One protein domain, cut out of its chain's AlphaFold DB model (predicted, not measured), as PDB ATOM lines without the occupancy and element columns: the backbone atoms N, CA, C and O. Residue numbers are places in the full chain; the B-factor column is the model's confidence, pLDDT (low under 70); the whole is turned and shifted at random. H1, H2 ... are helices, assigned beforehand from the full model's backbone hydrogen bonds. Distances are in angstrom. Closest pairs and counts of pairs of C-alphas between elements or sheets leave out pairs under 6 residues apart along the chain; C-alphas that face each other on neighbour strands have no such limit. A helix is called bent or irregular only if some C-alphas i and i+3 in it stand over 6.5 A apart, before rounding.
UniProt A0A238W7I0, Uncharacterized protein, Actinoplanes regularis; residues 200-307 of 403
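Overview. This is residues 200 to 307 of the 403 residues of an uncharacterized protein of Actinoplanes regularis (UniProt A0A238W7I0). H2b runs through the core, with H4 and H5 packed across it and H3 folded back along H4; H2a turns off sharply. There are 108 printed residues with six named helices, H1 to H6 in order, and no named strand. The class is all helix, compact, with radius of gyration of the C-alphas 13.1 A and spans 39 by 33 by 24 A.

Along the chain. Find C-alpha 204 at (161.649, 457.478, 416.782), where H1, residues 204 to 207, begins. H2, 213 to 236, assigned as one helix by its hydrogen bonds, is bent: C-alphas 221 and 224 are 8.1 A apart. Its arms are H2a, 213 to 221, irregular with C-alphas 218 and 221 7.1 A apart, and H2b, 224 to 236, 18.2 A long. Then follow H3, 238 to 249; H4, 262 to 273, 17.4 A; H5, 280 to 290; and H6, 301 to 305, ending at C-alpha 305 (174.519, 446.386, 414.501).

Arrangement. From H2b, look to H4: they touch, closest C-alphas Ser 233 and Cys 269, 5.5 A. H3 and H4 form a hairpin at a shallow tilt of 7 degrees. H6 touches H2b, closest C-alphas Ala 235 and Leu 305, 5.3 A. Every O i to N i+4 pair is within hydrogen-bond range in H2b, H3, H4, H5 and H6; H2a has 4 of 5.

Size, cuts and confidence. The printed part has no cut; the link H3 to H4 is long, with pLDDT under 70 at residues 251 to 256.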
ATOM      1  N   LEU A 200     167.829 458.975 421.021       96.69
ATOM      2  CA  LEU A 200     167.037 458.525 419.873       96.69
ATOM      3  C   LEU A 200     165.529 458.647 420.081       96.69
ATOM      4  O   LEU A 200     164.805 458.692 419.090       96.69
ATOM      5  N   THR A 201     165.046 458.763 421.322       96.81
ATOM      6  CA  THR A 201     163.608 458.849 421.641       96.81
ATOM      7  C   THR A 201     162.890 459.931 420.829       96.81
ATOM      8  O   THR A 201     161.815 459.699 420.283       96.81
ATOM      9  N   ALA A 202     163.509 461.109 420.676       97.19
ATOM     10  CA  ALA A 202     162.940 462.213 419.899       97.19
ATOM     11  C   ALA A 202     162.935 461.958 418.377       97.19
ATOM     12  O   ALA A 202     162.208 462.622 417.641       97.19
ATOM     13  N   GLU A 203     163.744 461.010 417.900       97.94
ATOM     14  CA  GLU A 203     163.862 460.642 416.489       97.94
ATOM     15  C   GLU A 203     162.916 459.496 416.094       97.94
ATOM     16  O   GLU A 203     162.560 459.388 414.919       97.94
ATOM     17  N   LEU A 204     162.472 458.666 417.052       98.06
ATOM     18  CA  LEU A 204     161.649 457.478 416.782       98.06
ATOM     19  C   LEU A 204     160.364 457.776 415.984       98.06
ATOM     20  O   LEU A 204     160.091 457.037 415.035       98.06
ATOM     21  N   PRO A 205     159.595 458.855 416.253       97.56
ATOM     22  CA  PRO A 205     158.427 459.180 415.430       97.56
ATOM     23  C   PRO A 205     158.789 459.470 413.965       97.56
ATOM     24  O   PRO A 205     158.031 459.135 413.054       97.56
ATOM     25  N   GLY A 206     159.972 460.046 413.720       97.25
ATOM     26  CA  GLY A 206     160.486 460.326 412.379       97.25
ATOM     27  C   GLY A 206     160.737 459.058 411.562       97.25
ATOM     28  O   GLY A 206     160.501 459.057 410.352       97.25
ATOM     29  N   ALA A 207     161.110 457.957 412.221       97.56
ATOM     30  CA  ALA A 207     161.254 456.655 411.575       97.56
ATOM     31  C   ALA A 207     159.937 456.137 410.983       97.56
ATOM     32  O   ALA A 207     159.957 455.388 410.009       97.56
ATOM     33  N   LEU A 208     158.788 456.571 411.512       97.88
ATOM     34  CA  LEU A 208     157.471 456.128 411.054       97.88
ATOM     35  C   LEU A 208     156.816 457.065 410.026       97.88
ATOM     36  O   LEU A 208     155.699 456.790 409.592       97.88
ATOM     37  N   ALA A 209     157.486 458.138 409.590       94.94
ATOM     38  CA  ALA A 209     156.890 459.191 408.754       94.94
ATOM     39  C   ALA A 209     156.328 458.716 407.392       94.94
ATOM     40  O   ALA A 209     155.530 459.420 406.778       94.94
ATOM     41  N   GLY A 210     156.734 457.537 406.909       93.69
ATOM     42  CA  GLY A 210     156.220 456.922 405.678       93.69
ATOM     43  C   GLY A 210     155.027 455.977 405.867       93.69
ATOM     44  O   GLY A 210     154.571 455.383 404.890       93.69
ATOM     45  N   LEU A 211     154.550 455.782 407.100       96.12
ATOM     46  CA  LEU A 211     153.431 454.894 407.419       96.12
ATOM     47  C   LEU A 211     152.098 455.651 407.469       96.12
ATOM     48  O   LEU A 211     152.048 456.878 407.513       96.12
ATOM     49  N   ASP A 212     150.999 454.893 407.467       96.81
ATOM     50  CA  ASP A 212     149.662 455.450 407.662       96.81
ATOM     51  C   ASP A 212     149.559 456.174 409.025       96.81
ATOM     52  O   ASP A 212     149.970 455.599 410.038       96.81
ATOM     53  N   PRO A 213     148.991 457.393 409.101       97.00
ATOM     54  CA  PRO A 213     148.908 458.150 410.351       97.00
ATOM     55  C   PRO A 213     148.200 457.418 411.498       97.00
ATOM     56  O   PRO A 213     148.570 457.605 412.658       97.00
ATOM     57  N   ALA A 214     147.206 456.568 411.210       97.00
ATOM     58  CA  ALA A 214     146.532 455.796 412.250       97.00
ATOM     59  C   ALA A 214     147.415 454.656 412.780       97.00
ATOM     60  O   ALA A 214     147.290 454.282 413.947       97.00
ATOM     61  N   ALA A 215     148.319 454.119 411.954       95.19
ATOM     62  CA  ALA A 215     149.355 453.203 412.417       95.19
ATOM     63  C   ALA A 215     150.373 453.939 413.302       95.19
ATOM     64  O   ALA A 215     150.669 453.462 414.393       95.19
ATOM     65  N   VAL A 216     150.841 455.126 412.896       96.62
ATOM     66  CA  VAL A 216     151.773 455.935 413.707       96.62
ATOM     67  C   VAL A 216     151.195 456.205 415.097       96.62
ATOM     68  O   VAL A 216     151.821 455.854 416.092       96.62
ATOM     69  N   ALA A 217     149.964 456.721 415.171       96.69
ATOM     70  CA  ALA A 217     149.297 457.020 416.440       96.69
ATOM     71  C   ALA A 217     149.090 455.779 417.330       96.69
ATOM     72  O   ALA A 217     149.037 455.888 418.551       96.69
ATOM     73  N   ARG A 218     148.960 454.588 416.729       96.44
ATOM     74  CA  ARG A 218     148.822 453.326 417.470       96.44
ATOM     75  C   ARG A 218     150.142 452.865 418.081       96.44
ATOM     76  O   ARG A 218     150.128 452.315 419.173       96.44
ATOM     77  N   TRP A 219     151.248 453.046 417.363       97.44
ATOM     78  CA  TRP A 219     152.572 452.583 417.785       97.44
ATOM     79  C   TRP A 219     153.316 453.580 418.664       97.44
ATOM     80  O   TRP A 219     154.191 453.161 419.415       97.44
ATOM     81  N   GLU A 220     152.968 454.866 418.598       96.25
ATOM     82  CA  GLU A 220     153.613 455.940 419.362       96.25
ATOM     83  C   GLU A 220     153.790 455.624 420.862       96.25
ATOM     84  O   GLU A 220     154.913 455.774 421.347       96.25
ATOM     85  N   PRO A 221     152.785 455.090 421.592       96.75
ATOM     86  CA  PRO A 221     152.945 454.757 423.012       96.75
ATOM     87  C   PRO A 221     153.954 453.637 423.293       96.75
ATOM     88  O   PRO A 221     154.414 453.509 424.422       96.75
ATOM     89  N   TRP A 222     154.287 452.822 422.290       97.69
ATOM     90  CA  TRP A 222     155.151 451.649 422.422       97.69
ATOM     91  C   TRP A 222     156.491 451.802 421.701       97.69
ATOM     92  O   TRP A 222     157.200 450.813 421.514       97.69
ATOM     93  N   LEU A 223     156.836 453.007 421.238       97.50
ATOM     94  CA  LEU A 223     158.003 453.205 420.379       97.50
ATOM     95  C   LEU A 223     159.320 452.766 421.031       97.50
ATOM     96  O   LEU A 223     160.137 452.174 420.332       97.50
ATOM     97  N   GLY A 224     159.503 452.986 422.336       97.06
ATOM     98  CA  GLY A 224     160.707 452.538 423.049       97.06
ATOM     99  C   GLY A 224     160.832 451.009 423.100       97.06
ATOM    100  O   GLY A 224     161.863 450.446 422.737       97.06
ATOM    101  N   GLU A 225     159.744 450.314 423.438       97.69
ATOM    102  CA  GLU A 225     159.679 448.841 423.444       97.69
ATOM    103  C   GLU A 225     159.879 448.243 422.047       97.69
ATOM    104  O   GLU A 225     160.642 447.294 421.842       97.69
ATOM    105  N   ALA A 226     159.214 448.832 421.051       98.19
ATOM    106  CA  ALA A 226     159.360 448.464 419.651       98.19
ATOM    107  C   ALA A 226     160.809 448.657 419.178       98.19
ATOM    108  O   ALA A 226     161.363 447.786 418.508       98.19
ATOM    109  N   PHE A 227     161.442 449.772 419.543       98.56
ATOM    110  CA  PHE A 227     162.833 450.052 419.210       98.56
ATOM    111  C   PHE A 227     163.786 449.025 419.835       98.56
ATOM    112  O   PHE A 227     164.631 448.477 419.122       98.56
ATOM    113  N   ALA A 228     163.624 448.699 421.118       98.25
ATOM    114  CA  ALA A 228     164.442 447.701 421.805       98.25
ATOM    115  C   ALA A 228     164.324 446.297 421.173       98.25
ATOM    116  O   ALA A 228     165.341 445.632 420.943       98.25
ATOM    117  N   ASP A 229     163.115 445.875 420.781       98.56
ATOM    118  CA  ASP A 229     162.894 444.635 420.019       98.56
ATOM    119  C   ASP A 229     163.600 444.650 418.656       98.56
ATOM    120  O   ASP A 229     164.200 443.646 418.250       98.56
ATOM    121  N   VAL A 230     163.558 445.780 417.938       98.56
ATOM    122  CA  VAL A 230     164.266 445.945 416.659       98.56
ATOM    123  C   VAL A 230     165.778 445.870 416.862       98.56
ATOM    124  O   VAL A 230     166.442 445.150 416.115       98.56
ATOM    125  N   VAL A 231     166.331 446.551 417.872       98.56
ATOM    126  CA  VAL A 231     167.766 446.500 418.197       98.56
ATOM    127  C   VAL A 231     168.210 445.062 418.454       98.56
ATOM    128  O   VAL A 231     169.160 444.588 417.825       98.56
ATOM    129  N   ALA A 232     167.498 444.344 419.324       98.38
ATOM    130  CA  ALA A 232     167.817 442.962 419.656       98.38
ATOM    131  C   ALA A 232     167.690 442.032 418.440       98.38
ATOM    132  O   ALA A 232     168.550 441.178 418.208       98.38
ATOM    133  N   SER A 233     166.667 442.241 417.607       98.25
ATOM    134  CA  SER A 233     166.465 441.478 416.374       98.25
ATOM    135  C   SER A 233     167.581 441.719 415.363       98.25
ATOM    136  O   SER A 233     168.132 440.761 414.831       98.25
ATOM    137  N   VAL A 234     167.982 442.968 415.116       98.31
ATOM    138  CA  VAL A 234     169.091 443.272 414.196       98.31
ATOM    139  C   VAL A 234     170.414 442.705 414.728       98.31
ATOM    140  O   VAL A 234     171.197 442.149 413.959       98.31
ATOM    141  N   ALA A 235     170.657 442.792 416.040       98.19
ATOM    142  CA  ALA A 235     171.901 442.331 416.650       98.19
ATOM    143  C   ALA A 235     172.023 440.799 416.742       98.19
ATOM    144  O   ALA A 235     173.132 440.271 416.642       98.19
ATOM    145  N   CYS A 236     170.916 440.080 416.949       98.38
ATOM    146  CA  CYS A 236     170.909 438.639 417.238       98.38
ATOM    147  C   CYS A 236     170.118 437.799 416.215       98.38
ATOM    148  O   CYS A 236     170.039 436.573 416.316       98.38
ATOM    149  N   GLY A 237     169.538 438.435 415.201       97.31
ATOM    150  CA  GLY A 237     168.810 437.783 414.122       97.31
ATOM    151  C   GLY A 237     167.580 437.002 414.594       97.31
ATOM    152  O   GLY A 237     166.951 437.291 415.613       97.31
ATOM    153  N   ALA A 238     167.251 435.943 413.848       96.12
ATOM    154  CA  ALA A 238     166.069 435.117 414.095       96.12
ATOM    155  C   ALA A 238     166.076 434.381 415.451       96.12
ATOM    156  O   ALA A 238     165.021 433.923 415.891       96.12
ATOM    157  N   ALA A 239     167.235 434.249 416.110       98.19
ATOM    158  CA  ALA A 239     167.334 433.607 417.419       98.19
ATOM    159  C   ALA A 239     166.594 434.409 418.495       98.19
ATOM    160  O   ALA A 239     165.810 433.833 419.248       98.19
ATOM    161  N   TYR A 240     166.780 435.735 418.518       98.44
ATOM    162  CA  TYR A 240     166.097 436.606 419.472       98.44
ATOM    163  C   TYR A 240     164.576 436.508 419.327       98.44
ATOM    164  O   TYR A 240     163.890 436.261 420.312       98.44
ATOM    165  N   ARG A 241     164.055 436.572 418.095       96.88
ATOM    166  CA  ARG A 241     162.616 436.421 417.815       96.88
ATOM    167  C   ARG A 241     162.030 435.137 418.417       96.88
ATOM    168  O   ARG A 241     160.937 435.164 418.973       96.88
ATOM    169  N   GLN A 242     162.736 434.011 418.303       97.56
ATOM    170  CA  GLN A 242     162.259 432.738 418.855       97.56
ATOM    171  C   GLN A 242     162.336 432.697 420.387       97.56
ATOM    172  O   GLN A 242     161.423 432.175 421.025       97.56
ATOM    173  N   VAL A 243     163.385 433.276 420.981       97.44
ATOM    174  CA  VAL A 243     163.496 433.427 422.441       97.44
ATOM    175  C   VAL A 243     162.381 434.328 422.977       97.44
ATOM    176  O   VAL A 243     161.718 433.959 423.944       97.44
ATOM    177  N   LEU A 244     162.114 435.455 422.314       96.56
ATOM    178  CA  LEU A 244     161.038 436.380 422.663       96.56
ATOM    179  C   LEU A 244     159.666 435.695 422.601       96.56
ATOM    180  O   LEU A 244     158.875 435.829 423.531       96.56
ATOM    181  N   ALA A 245     159.398 434.903 421.558       95.81
ATOM    182  CA  ALA A 245     158.153 434.141 421.448       95.81
ATOM    183  C   ALA A 245     157.954 433.178 422.632       95.81
ATOM    184  O   ALA A 245     156.850 433.085 423.171       95.81
ATOM    185  N   GLY A 246     159.022 432.498 423.064       94.31
ATOM    186  CA  GLY A 246     158.995 431.634 424.245       94.31
ATOM    187  C   GLY A 246     158.772 432.407 425.548       94.31
ATOM    188  O   GLY A 246     157.968 431.986 426.375       94.31
ATOM    189  N   ALA A 247     159.440 433.552 425.712       91.88
ATOM    190  CA  ALA A 247     159.317 434.394 426.901       91.88
ATOM    191  C   ALA A 247     157.904 434.978 427.053       91.88
ATOM    192  O   ALA A 247     157.326 434.913 428.136       91.88
ATOM    193  N   ILE A 248     157.317 435.488 425.965       90.44
ATOM    194  CA  ILE A 248     155.963 436.052 425.993       90.44
ATOM    195  C   ILE A 248     154.910 434.961 426.246       90.44
ATOM    196  O   ILE A 248     153.947 435.195 426.970       90.44
ATOM    197  N   GLY A 249     155.095 433.757 425.694       82.50
ATOM    198  CA  GLY A 249     154.172 432.637 425.907       82.50
ATOM    199  C   GLY A 249     154.140 432.098 427.343       82.50
ATOM    200  O   GLY A 249     153.197 431.394 427.696       82.50
ATOM    201  N   ALA A 250     155.147 432.415 428.162       73.12
ATOM    202  CA  ALA A 250     155.275 431.946 429.540       73.12
ATOM    203  C   ALA A 250     154.752 432.940 430.599       73.12
ATOM    204  O   ALA A 250     154.736 432.590 431.777       73.12
ATOM    205  N   GLY A 251     154.375 434.166 430.214       65.62
ATOM    206  CA  GLY A 251     153.992 435.235 431.146       65.62
ATOM    207  C   GLY A 251     152.484 435.497 431.234       65.62
ATOM    208  O   GLY A 251     151.786 435.540 430.223       65.62
ATOM    209  N   ASP A 252     151.995 435.783 432.443       49.75
ATOM    210  CA  ASP A 252     150.568 435.949 432.778       49.75
ATOM    211  C   ASP A 252     149.978 437.342 432.425       49.75
ATOM    212  O   ASP A 252     148.962 437.762 432.979       49.75
ATOM    213  N   GLY A 253     150.595 438.100 431.512       53.78
ATOM    214  CA  GLY A 253     150.035 439.359 430.987       53.78
ATOM    215  C   GLY A 253     150.078 440.587 431.916       53.78
ATOM    216  O   GLY A 253     149.462 441.607 431.598       53.78
ATOM    217  N   ALA A 254     150.800 440.545 433.041       45.88
ATOM    218  CA  ALA A 254     151.029 441.740 433.857       45.88
ATOM    219  C   ALA A 254     151.883 442.764 433.078       45.88
ATOM    220  O   ALA A 254     152.977 442.435 432.632       45.88
ATOM    221  N   GLY A 255     151.371 443.989 432.899       60.00
ATOM    222  CA  GLY A 255     152.032 445.062 432.136       60.00
ATOM    223  C   GLY A 255     151.572 445.219 430.679       60.00
ATOM    224  O   GLY A 255     152.101 446.064 429.974       60.00
ATOM    225  N   ALA A 256     150.563 444.470 430.216       65.69
ATOM    226  CA  ALA A 256     150.151 444.434 428.802       65.69
ATOM    227  C   ALA A 256     149.793 445.789 428.145       65.69
ATOM    228  O   ALA A 256     149.727 445.849 426.922       65.69
ATOM    229  N   ALA A 257     149.531 446.850 428.915       77.62
ATOM    230  CA  ALA A 257     149.222 448.169 428.359       77.62
ATOM    231  C   ALA A 257     150.466 448.892 427.806       77.62
ATOM    232  O   ALA A 257     150.352 449.620 426.818       77.62
ATOM    233  N   ASP A 258     151.634 448.650 428.405       87.06
ATOM    234  CA  ASP A 258     152.875 449.371 428.094       87.06
ATOM    235  C   ASP A 258     153.652 448.734 426.931       87.06
ATOM    236  O   ASP A 258     154.599 449.321 426.417       87.06
ATOM    237  N   TYR A 259     153.223 447.555 426.464       90.75
ATOM    238  CA  TYR A 259     153.893 446.795 425.411       90.75
ATOM    239  C   TYR A 259     152.992 446.608 424.184       90.75
ATOM    240  O   TYR A 259     151.775 446.444 424.328       90.75
ATOM    241  N   PRO A 260     153.572 446.498 422.971       93.38
ATOM    242  CA  PRO A 260     152.819 446.037 421.816       93.38
ATOM    243  C   PRO A 260     152.266 444.622 422.051       93.38
ATOM    244  O   PRO A 260     152.895 443.812 422.746       93.38
ATOM    245  N   PRO A 261     151.138 444.255 421.413       93.94
ATOM    246  CA  PRO A 261     150.603 442.903 421.492       93.94
ATOM    247  C   PRO A 261     151.649 441.839 421.111       93.94
ATOM    248  O   PRO A 261     152.396 442.046 420.150       93.94
ATOM    249  N   PRO A 262     151.664 440.661 421.765       93.88
ATOM    250  CA  PRO A 262     152.641 439.597 421.513       93.88
ATOM    251  C   PRO A 262     152.895 439.277 420.036       93.88
ATOM    252  O   PRO A 262     154.035 439.266 419.581       93.88
ATOM    253  N   ALA A 263     151.825 439.060 419.263       94.38
ATOM    254  CA  ALA A 263     151.933 438.747 417.840       94.38
ATOM    255  C   ALA A 263     152.567 439.898 417.039       94.38
ATOM    256  O   ALA A 263     153.370 439.645 416.142       94.38
ATOM    257  N   ALA A 264     152.260 441.147 417.404       96.38
ATOM    258  CA  ALA A 264     152.841 442.327 416.780       96.38
ATOM    259  C   ALA A 264     154.341 442.439 417.083       96.38
ATOM    260  O   ALA A 264     155.105 442.737 416.174       96.38
ATOM    261  N   ARG A 265     154.793 442.127 418.307       97.25
ATOM    262  CA  ARG A 265     156.232 442.103 418.645       97.25
ATOM    263  C   ARG A 265     157.007 441.095 417.791       97.25
ATOM    264  O   ARG A 265     158.048 441.427 417.227       97.25
ATOM    265  N   ILE A 266     156.479 439.879 417.625       96.50
ATOM    266  CA  ILE A 266     157.119 438.839 416.796       96.50
ATOM    267  C   ILE A 266     157.171 439.239 415.319       96.50
ATOM    268  O   ILE A 266     158.197 439.047 414.661       96.50
ATOM    269  N   GLU A 267     156.086 439.809 414.795       96.88
ATOM    270  CA  GLU A 267     156.029 440.303 413.419       96.88
ATOM    271  C   GLU A 267     156.953 441.520 413.201       96.88
ATOM    272  O   GLU A 267     157.630 441.613 412.177       96.88
ATOM    273  N   LEU A 268     157.062 442.410 414.188       97.56
ATOM    274  CA  LEU A 268     158.012 443.521 414.196       97.56
ATOM    275  C   LEU A 268     159.461 443.027 414.127       97.56
ATOM    276  O   LEU A 268     160.223 443.485 413.273       97.56
ATOM    277  N   CYS A 269     159.820 442.035 414.947       97.62
ATOM    278  CA  CYS A 269     161.140 441.404 414.910       97.62
ATOM    279  C   CYS A 269     161.437 440.803 413.527       97.62
ATOM    280  O   CYS A 269     162.560 440.874 413.033       97.62
ATOM    281  N   HIS A 270     160.420 440.226 412.876       96.06
ATOM    282  CA  HIS A 270     160.540 439.683 411.526       96.06
ATOM    283  C   HIS A 270     160.894 440.763 410.498       96.06
ATOM    284  O   HIS A 270     161.859 440.594 409.755       96.06
ATOM    285  N   GLY A 271     160.163 441.882 410.479       97.00
ATOM    286  CA  GLY A 271     160.431 442.987 409.553       97.00
ATOM    287  C   GLY A 271     161.766 443.701 409.800       97.00
ATOM    288  O   GLY A 271     162.379 444.220 408.866       97.00
ATOM    289  N   ALA A 272     162.260 443.695 411.041       97.19
ATOM    290  CA  ALA A 272     163.565 444.259 411.381       97.19
ATOM    291  C   ALA A 272     164.725 443.515 410.695       97.19
ATOM    292  O   ALA A 272     165.639 444.149 410.159       97.19
ATOM    293  N   THR A 273     164.681 442.178 410.674       93.94
ATOM    294  CA  THR A 273     165.775 441.328 410.165       93.94
ATOM    295  C   THR A 273     165.601 440.882 408.726       93.94
ATOM    296  O   THR A 273     166.585 440.653 408.029       93.94
ATOM    297  N   GLU A 274     164.362 440.705 408.290       85.56
ATOM    298  CA  GLU A 274     164.042 440.148 406.985       85.56
ATOM    299  C   GLU A 274     163.340 441.217 406.168       85.56
ATOM    300  O   GLU A 274     162.453 441.912 406.660       85.56
ATOM    301  N   ASP A 275     163.673 441.320 404.882       78.88
ATOM    302  CA  ASP A 275     162.956 442.237 404.005       78.88
ATOM    303  C   ASP A 275     161.568 441.710 403.589       78.88
ATOM    304  O   ASP A 275     161.032 442.088 402.552       78.88
ATOM    305  N   GLN A 276     160.926 440.909 404.441       78.50
ATOM    306  CA  GLN A 276     159.666 440.210 404.196       78.50
ATOM    307  C   GLN A 276     158.590 440.592 405.223       78.50
ATOM    308  O   GLN A 276     158.897 441.079 406.311       78.50
ATOM    309  N   GLY A 277     157.328 440.351 404.866       82.25
ATOM    310  CA  GLY A 277     156.160 440.641 405.698       82.25
ATOM    311  C   GLY A 277     155.486 441.960 405.322       82.25
ATOM    312  O   GLY A 277     156.117 443.017 405.336       82.25
ATOM    313  N   ASP A 278     154.187 441.870 405.025       89.88
ATOM    314  CA  ASP A 278     153.345 442.993 404.595       89.88
ATOM    315  C   ASP A 278     152.391 443.477 405.697       89.88
ATOM    316  O   ASP A 278     151.551 444.346 405.456       89.88
ATOM    317  N   GLY A 279     152.464 442.929 406.911       95.94
ATOM    318  CA  GLY A 279     151.672 443.444 408.021       95.94
ATOM    319  C   GLY A 279     152.248 444.734 408.599       95.94
ATOM    320  O   GLY A 279     153.365 445.165 408.301       95.94
ATOM    321  N   GLU A 280     151.431 445.406 409.405       96.75
ATOM    322  CA  GLU A 280     151.759 446.720 409.960       96.75
ATOM    323  C   GLU A 280     153.001 446.675 410.853       96.75
ATOM    324  O   GLU A 280     153.901 447.492 410.674       96.75
ATOM    325  N   ALA A 281     153.091 445.688 411.748       97.31
ATOM    326  CA  ALA A 281     154.213 445.557 412.667       97.31
ATOM    327  C   ALA A 281     155.535 445.287 411.930       97.31
ATOM    328  O   ALA A 281     156.557 445.884 412.261       97.31
ATOM    329  N   ALA A 282     155.512 444.467 410.872       97.50
ATOM    330  CA  ALA A 282     156.688 444.214 410.039       97.50
ATOM    331  C   ALA A 282     157.163 445.492 409.328       97.50
ATOM    332  O   ALA A 282     158.367 445.748 409.243       97.50
ATOM    333  N   ARG A 283     156.235 446.333 408.848       97.31
ATOM    334  CA  ARG A 283     156.584 447.644 408.278       97.31
ATOM    335  C   ARG A 283     157.196 448.579 409.318       97.31
ATOM    336  O   ARG A 283     158.185 449.230 408.996       97.31
ATOM    337  N   VAL A 284     156.660 448.617 410.539       97.88
ATOM    338  CA  VAL A 284     157.226 449.397 411.658       97.88
ATOM    339  C   VAL A 284     158.637 448.916 411.994       97.88
ATOM    340  O   VAL A 284     159.567 449.719 411.998       97.88
ATOM    341  N   GLY A 285     158.824 447.608 412.191       97.94
ATOM    342  CA  GLY A 285     160.130 447.029 412.516       97.94
ATOM    343  C   GLY A 285     161.186 447.317 411.452       97.94
ATOM    344  O   GLY A 285     162.314 447.692 411.768       97.94
ATOM    345  N   ARG A 286     160.805 447.226 410.176       97.75
ATOM    346  CA  ARG A 286     161.673 447.590 409.055       97.75
ATOM    347  C   ARG A 286     162.013 449.074 409.045       97.75
ATOM    348  O   ARG A 286     163.180 449.407 408.871       97.75
ATOM    349  N   ALA A 287     161.016 449.938 409.226       97.62
ATOM    350  CA  ALA A 287     161.204 451.383 409.225       97.62
ATOM    351  C   ALA A 287     162.172 451.815 410.338       97.62
ATOM    352  O   ALA A 287     163.136 452.522 410.066       97.62
ATOM    353  N   LEU A 288     161.998 451.294 411.556       98.38
ATOM    354  CA  LEU A 288     162.923 451.520 412.669       98.38
ATOM    355  C   LEU A 288     164.335 450.981 412.378       98.38
ATOM    356  O   LEU A 288     165.320 451.632 412.720       98.38
ATOM    357  N   ALA A 289     164.453 449.814 411.737       98.06
ATOM    358  CA  ALA A 289     165.743 449.185 411.452       98.06
ATOM    359  C   ALA A 289     166.568 449.930 410.386       98.06
ATOM    360  O   ALA A 289     167.801 449.904 410.442       98.06
ATOM    361  N   THR A 290     165.906 450.558 409.409       97.69
ATOM    362  CA  THR A 290     166.545 451.206 408.249       97.69
ATOM    363  C   THR A 290     166.566 452.731 408.316       97.69
ATOM    364  O   THR A 290     167.251 453.352 407.504       97.69
ATOM    365  N   PHE A 291     165.857 453.348 409.266       98.19
ATOM    366  CA  PHE A 291     165.895 454.794 409.466       98.19
ATOM    367  C   PHE A 291     167.312 455.275 409.798       98.19
ATOM    368  O   PHE A 291     168.037 454.635 410.556       98.19
ATOM    369  N   ALA A 292     167.709 456.409 409.222       98.06
ATOM    370  CA  ALA A 292     169.010 457.028 409.449       98.06
ATOM    371  C   ALA A 292     168.943 457.961 410.666       98.06
ATOM    372  O   ALA A 292     168.449 459.082 410.561       98.06
ATOM    373  N   TYR A 293     169.464 457.509 411.806       97.50
ATOM    374  CA  TYR A 293     169.396 458.260 413.058       97.50
ATOM    375  C   TYR A 293     170.533 459.278 413.154       97.50
ATOM    376  O   TYR A 293     171.712 458.918 413.056       97.50
ATOM    377  N   ALA A 294     170.211 460.542 413.418       96.50
ATOM    378  CA  ALA A 294     171.192 461.586 413.699       96.50
ATOM    379  C   ALA A 294     172.036 461.218 414.928       96.50
ATOM    380  O   ALA A 294     173.266 461.325 414.894       96.50
ATOM    381  N   GLY A 295     171.401 460.666 415.965       94.44
ATOM    382  CA  GLY A 295     172.059 460.122 417.143       94.44
ATOM    383  C   GLY A 295     173.033 458.975 416.852       94.44
ATOM    384  O   GLY A 295     173.904 458.735 417.680       94.44
ATOM    385  N   LEU A 296     172.983 458.324 415.685       95.81
ATOM    386  CA  LEU A 296     173.947 457.297 415.250       95.81
ATOM    387  C   LEU A 296     174.903 457.790 414.144       95.81
ATOM    388  O   LEU A 296     175.567 456.989 413.474       95.81
ATOM    389  N   GLY A 297     174.980 459.109 413.941       94.88
ATOM    390  CA  GLY A 297     175.801 459.727 412.897       94.88
ATOM    391  C   GLY A 297     175.198 459.595 411.497       94.88
ATOM    392  O   GLY A 297     175.938 459.469 410.526       94.88
ATOM    393  N   GLY A 298     173.868 459.570 411.391       96.19
ATOM    394  CA  GLY A 298     173.138 459.392 410.132       96.19
ATOM    395  C   GLY A 298     173.141 457.953 409.607       96.19
ATOM    396  O   GLY A 298     172.818 457.730 408.445       96.19
ATOM    397  N   ARG A 299     173.528 456.980 410.439       97.12
ATOM    398  CA  ARG A 299     173.522 455.549 410.107       97.12
ATOM    399  C   ARG A 299     172.250 454.880 410.617       97.12
ATOM    400  O   ARG A 299     171.655 455.335 411.596       97.12
ATOM    401  N   SER A 300     171.859 453.786 409.974       97.88
ATOM    402  CA  SER A 300     170.751 452.952 410.440       97.88
ATOM    403  C   SER A 300     171.182 451.933 411.493       97.88
ATOM    404  O   SER A 300     172.370 451.643 411.653       97.88
ATOM    405  N   LEU A 301     170.212 451.334 412.194       97.88
ATOM    406  CA  LEU A 301     170.492 450.215 413.101       97.88
ATOM    407  C   LEU A 301     171.131 449.044 412.352       97.88
ATOM    408  O   LEU A 301     172.064 448.429 412.866       97.88
ATOM    409  N   ARG A 302     170.685 448.760 411.120       97.25
ATOM    410  CA  ARG A 302     171.291 447.713 410.286       97.25
ATOM    411  C   ARG A 302     172.751 448.014 409.947       97.25
ATOM    412  O   ARG A 302     173.557 447.089 410.015       97.25
ATOM    413  N   ASP A 303     173.108 449.262 409.653       96.69
ATOM    414  CA  ASP A 303     174.502 449.632 409.351       96.69
ATOM    415  C   ASP A 303     175.425 449.455 410.561       96.69
ATOM    416  O   ASP A 303     176.604 449.133 410.424       96.69
ATOM    417  N   VAL A 304     174.885 449.692 411.756       96.69
ATOM    418  CA  VAL A 304     175.647 449.723 413.005       96.69
ATOM    419  C   VAL A 304     175.752 448.344 413.658       96.69
ATOM    420  O   VAL A 304     176.811 447.977 414.170       96.69
ATOM    421  N   LEU A 305     174.655 447.584 413.674       96.94
ATOM    422  CA  LEU A 305     174.519 446.386 414.501       96.94
ATOM    423  C   LEU A 305     174.623 445.080 413.714       96.94
ATOM    424  O   LEU A 305     174.911 444.049 414.323       96.94
ATOM    425  N   THR A 306     174.437 445.077 412.392       96.19
ATOM    426  CA  THR A 306     174.519 443.829 411.617       96.19
ATOM    427  C   THR A 306     175.928 443.241 411.677       96.19
ATOM    428  O   THR A 306     176.927 443.942 411.523       96.19
ATOM    429  N   HIS A 307     176.016 441.921 411.849       97.00
ATOM    430  CA  HIS A 307     177.270 441.185 411.734       97.00
ATOM    431  C   HIS A 307     177.080 439.919 410.894       97.00
ATOM    432  O   HIS A 307     176.117 439.183 411.124       97.00
TER     433      HIS A 307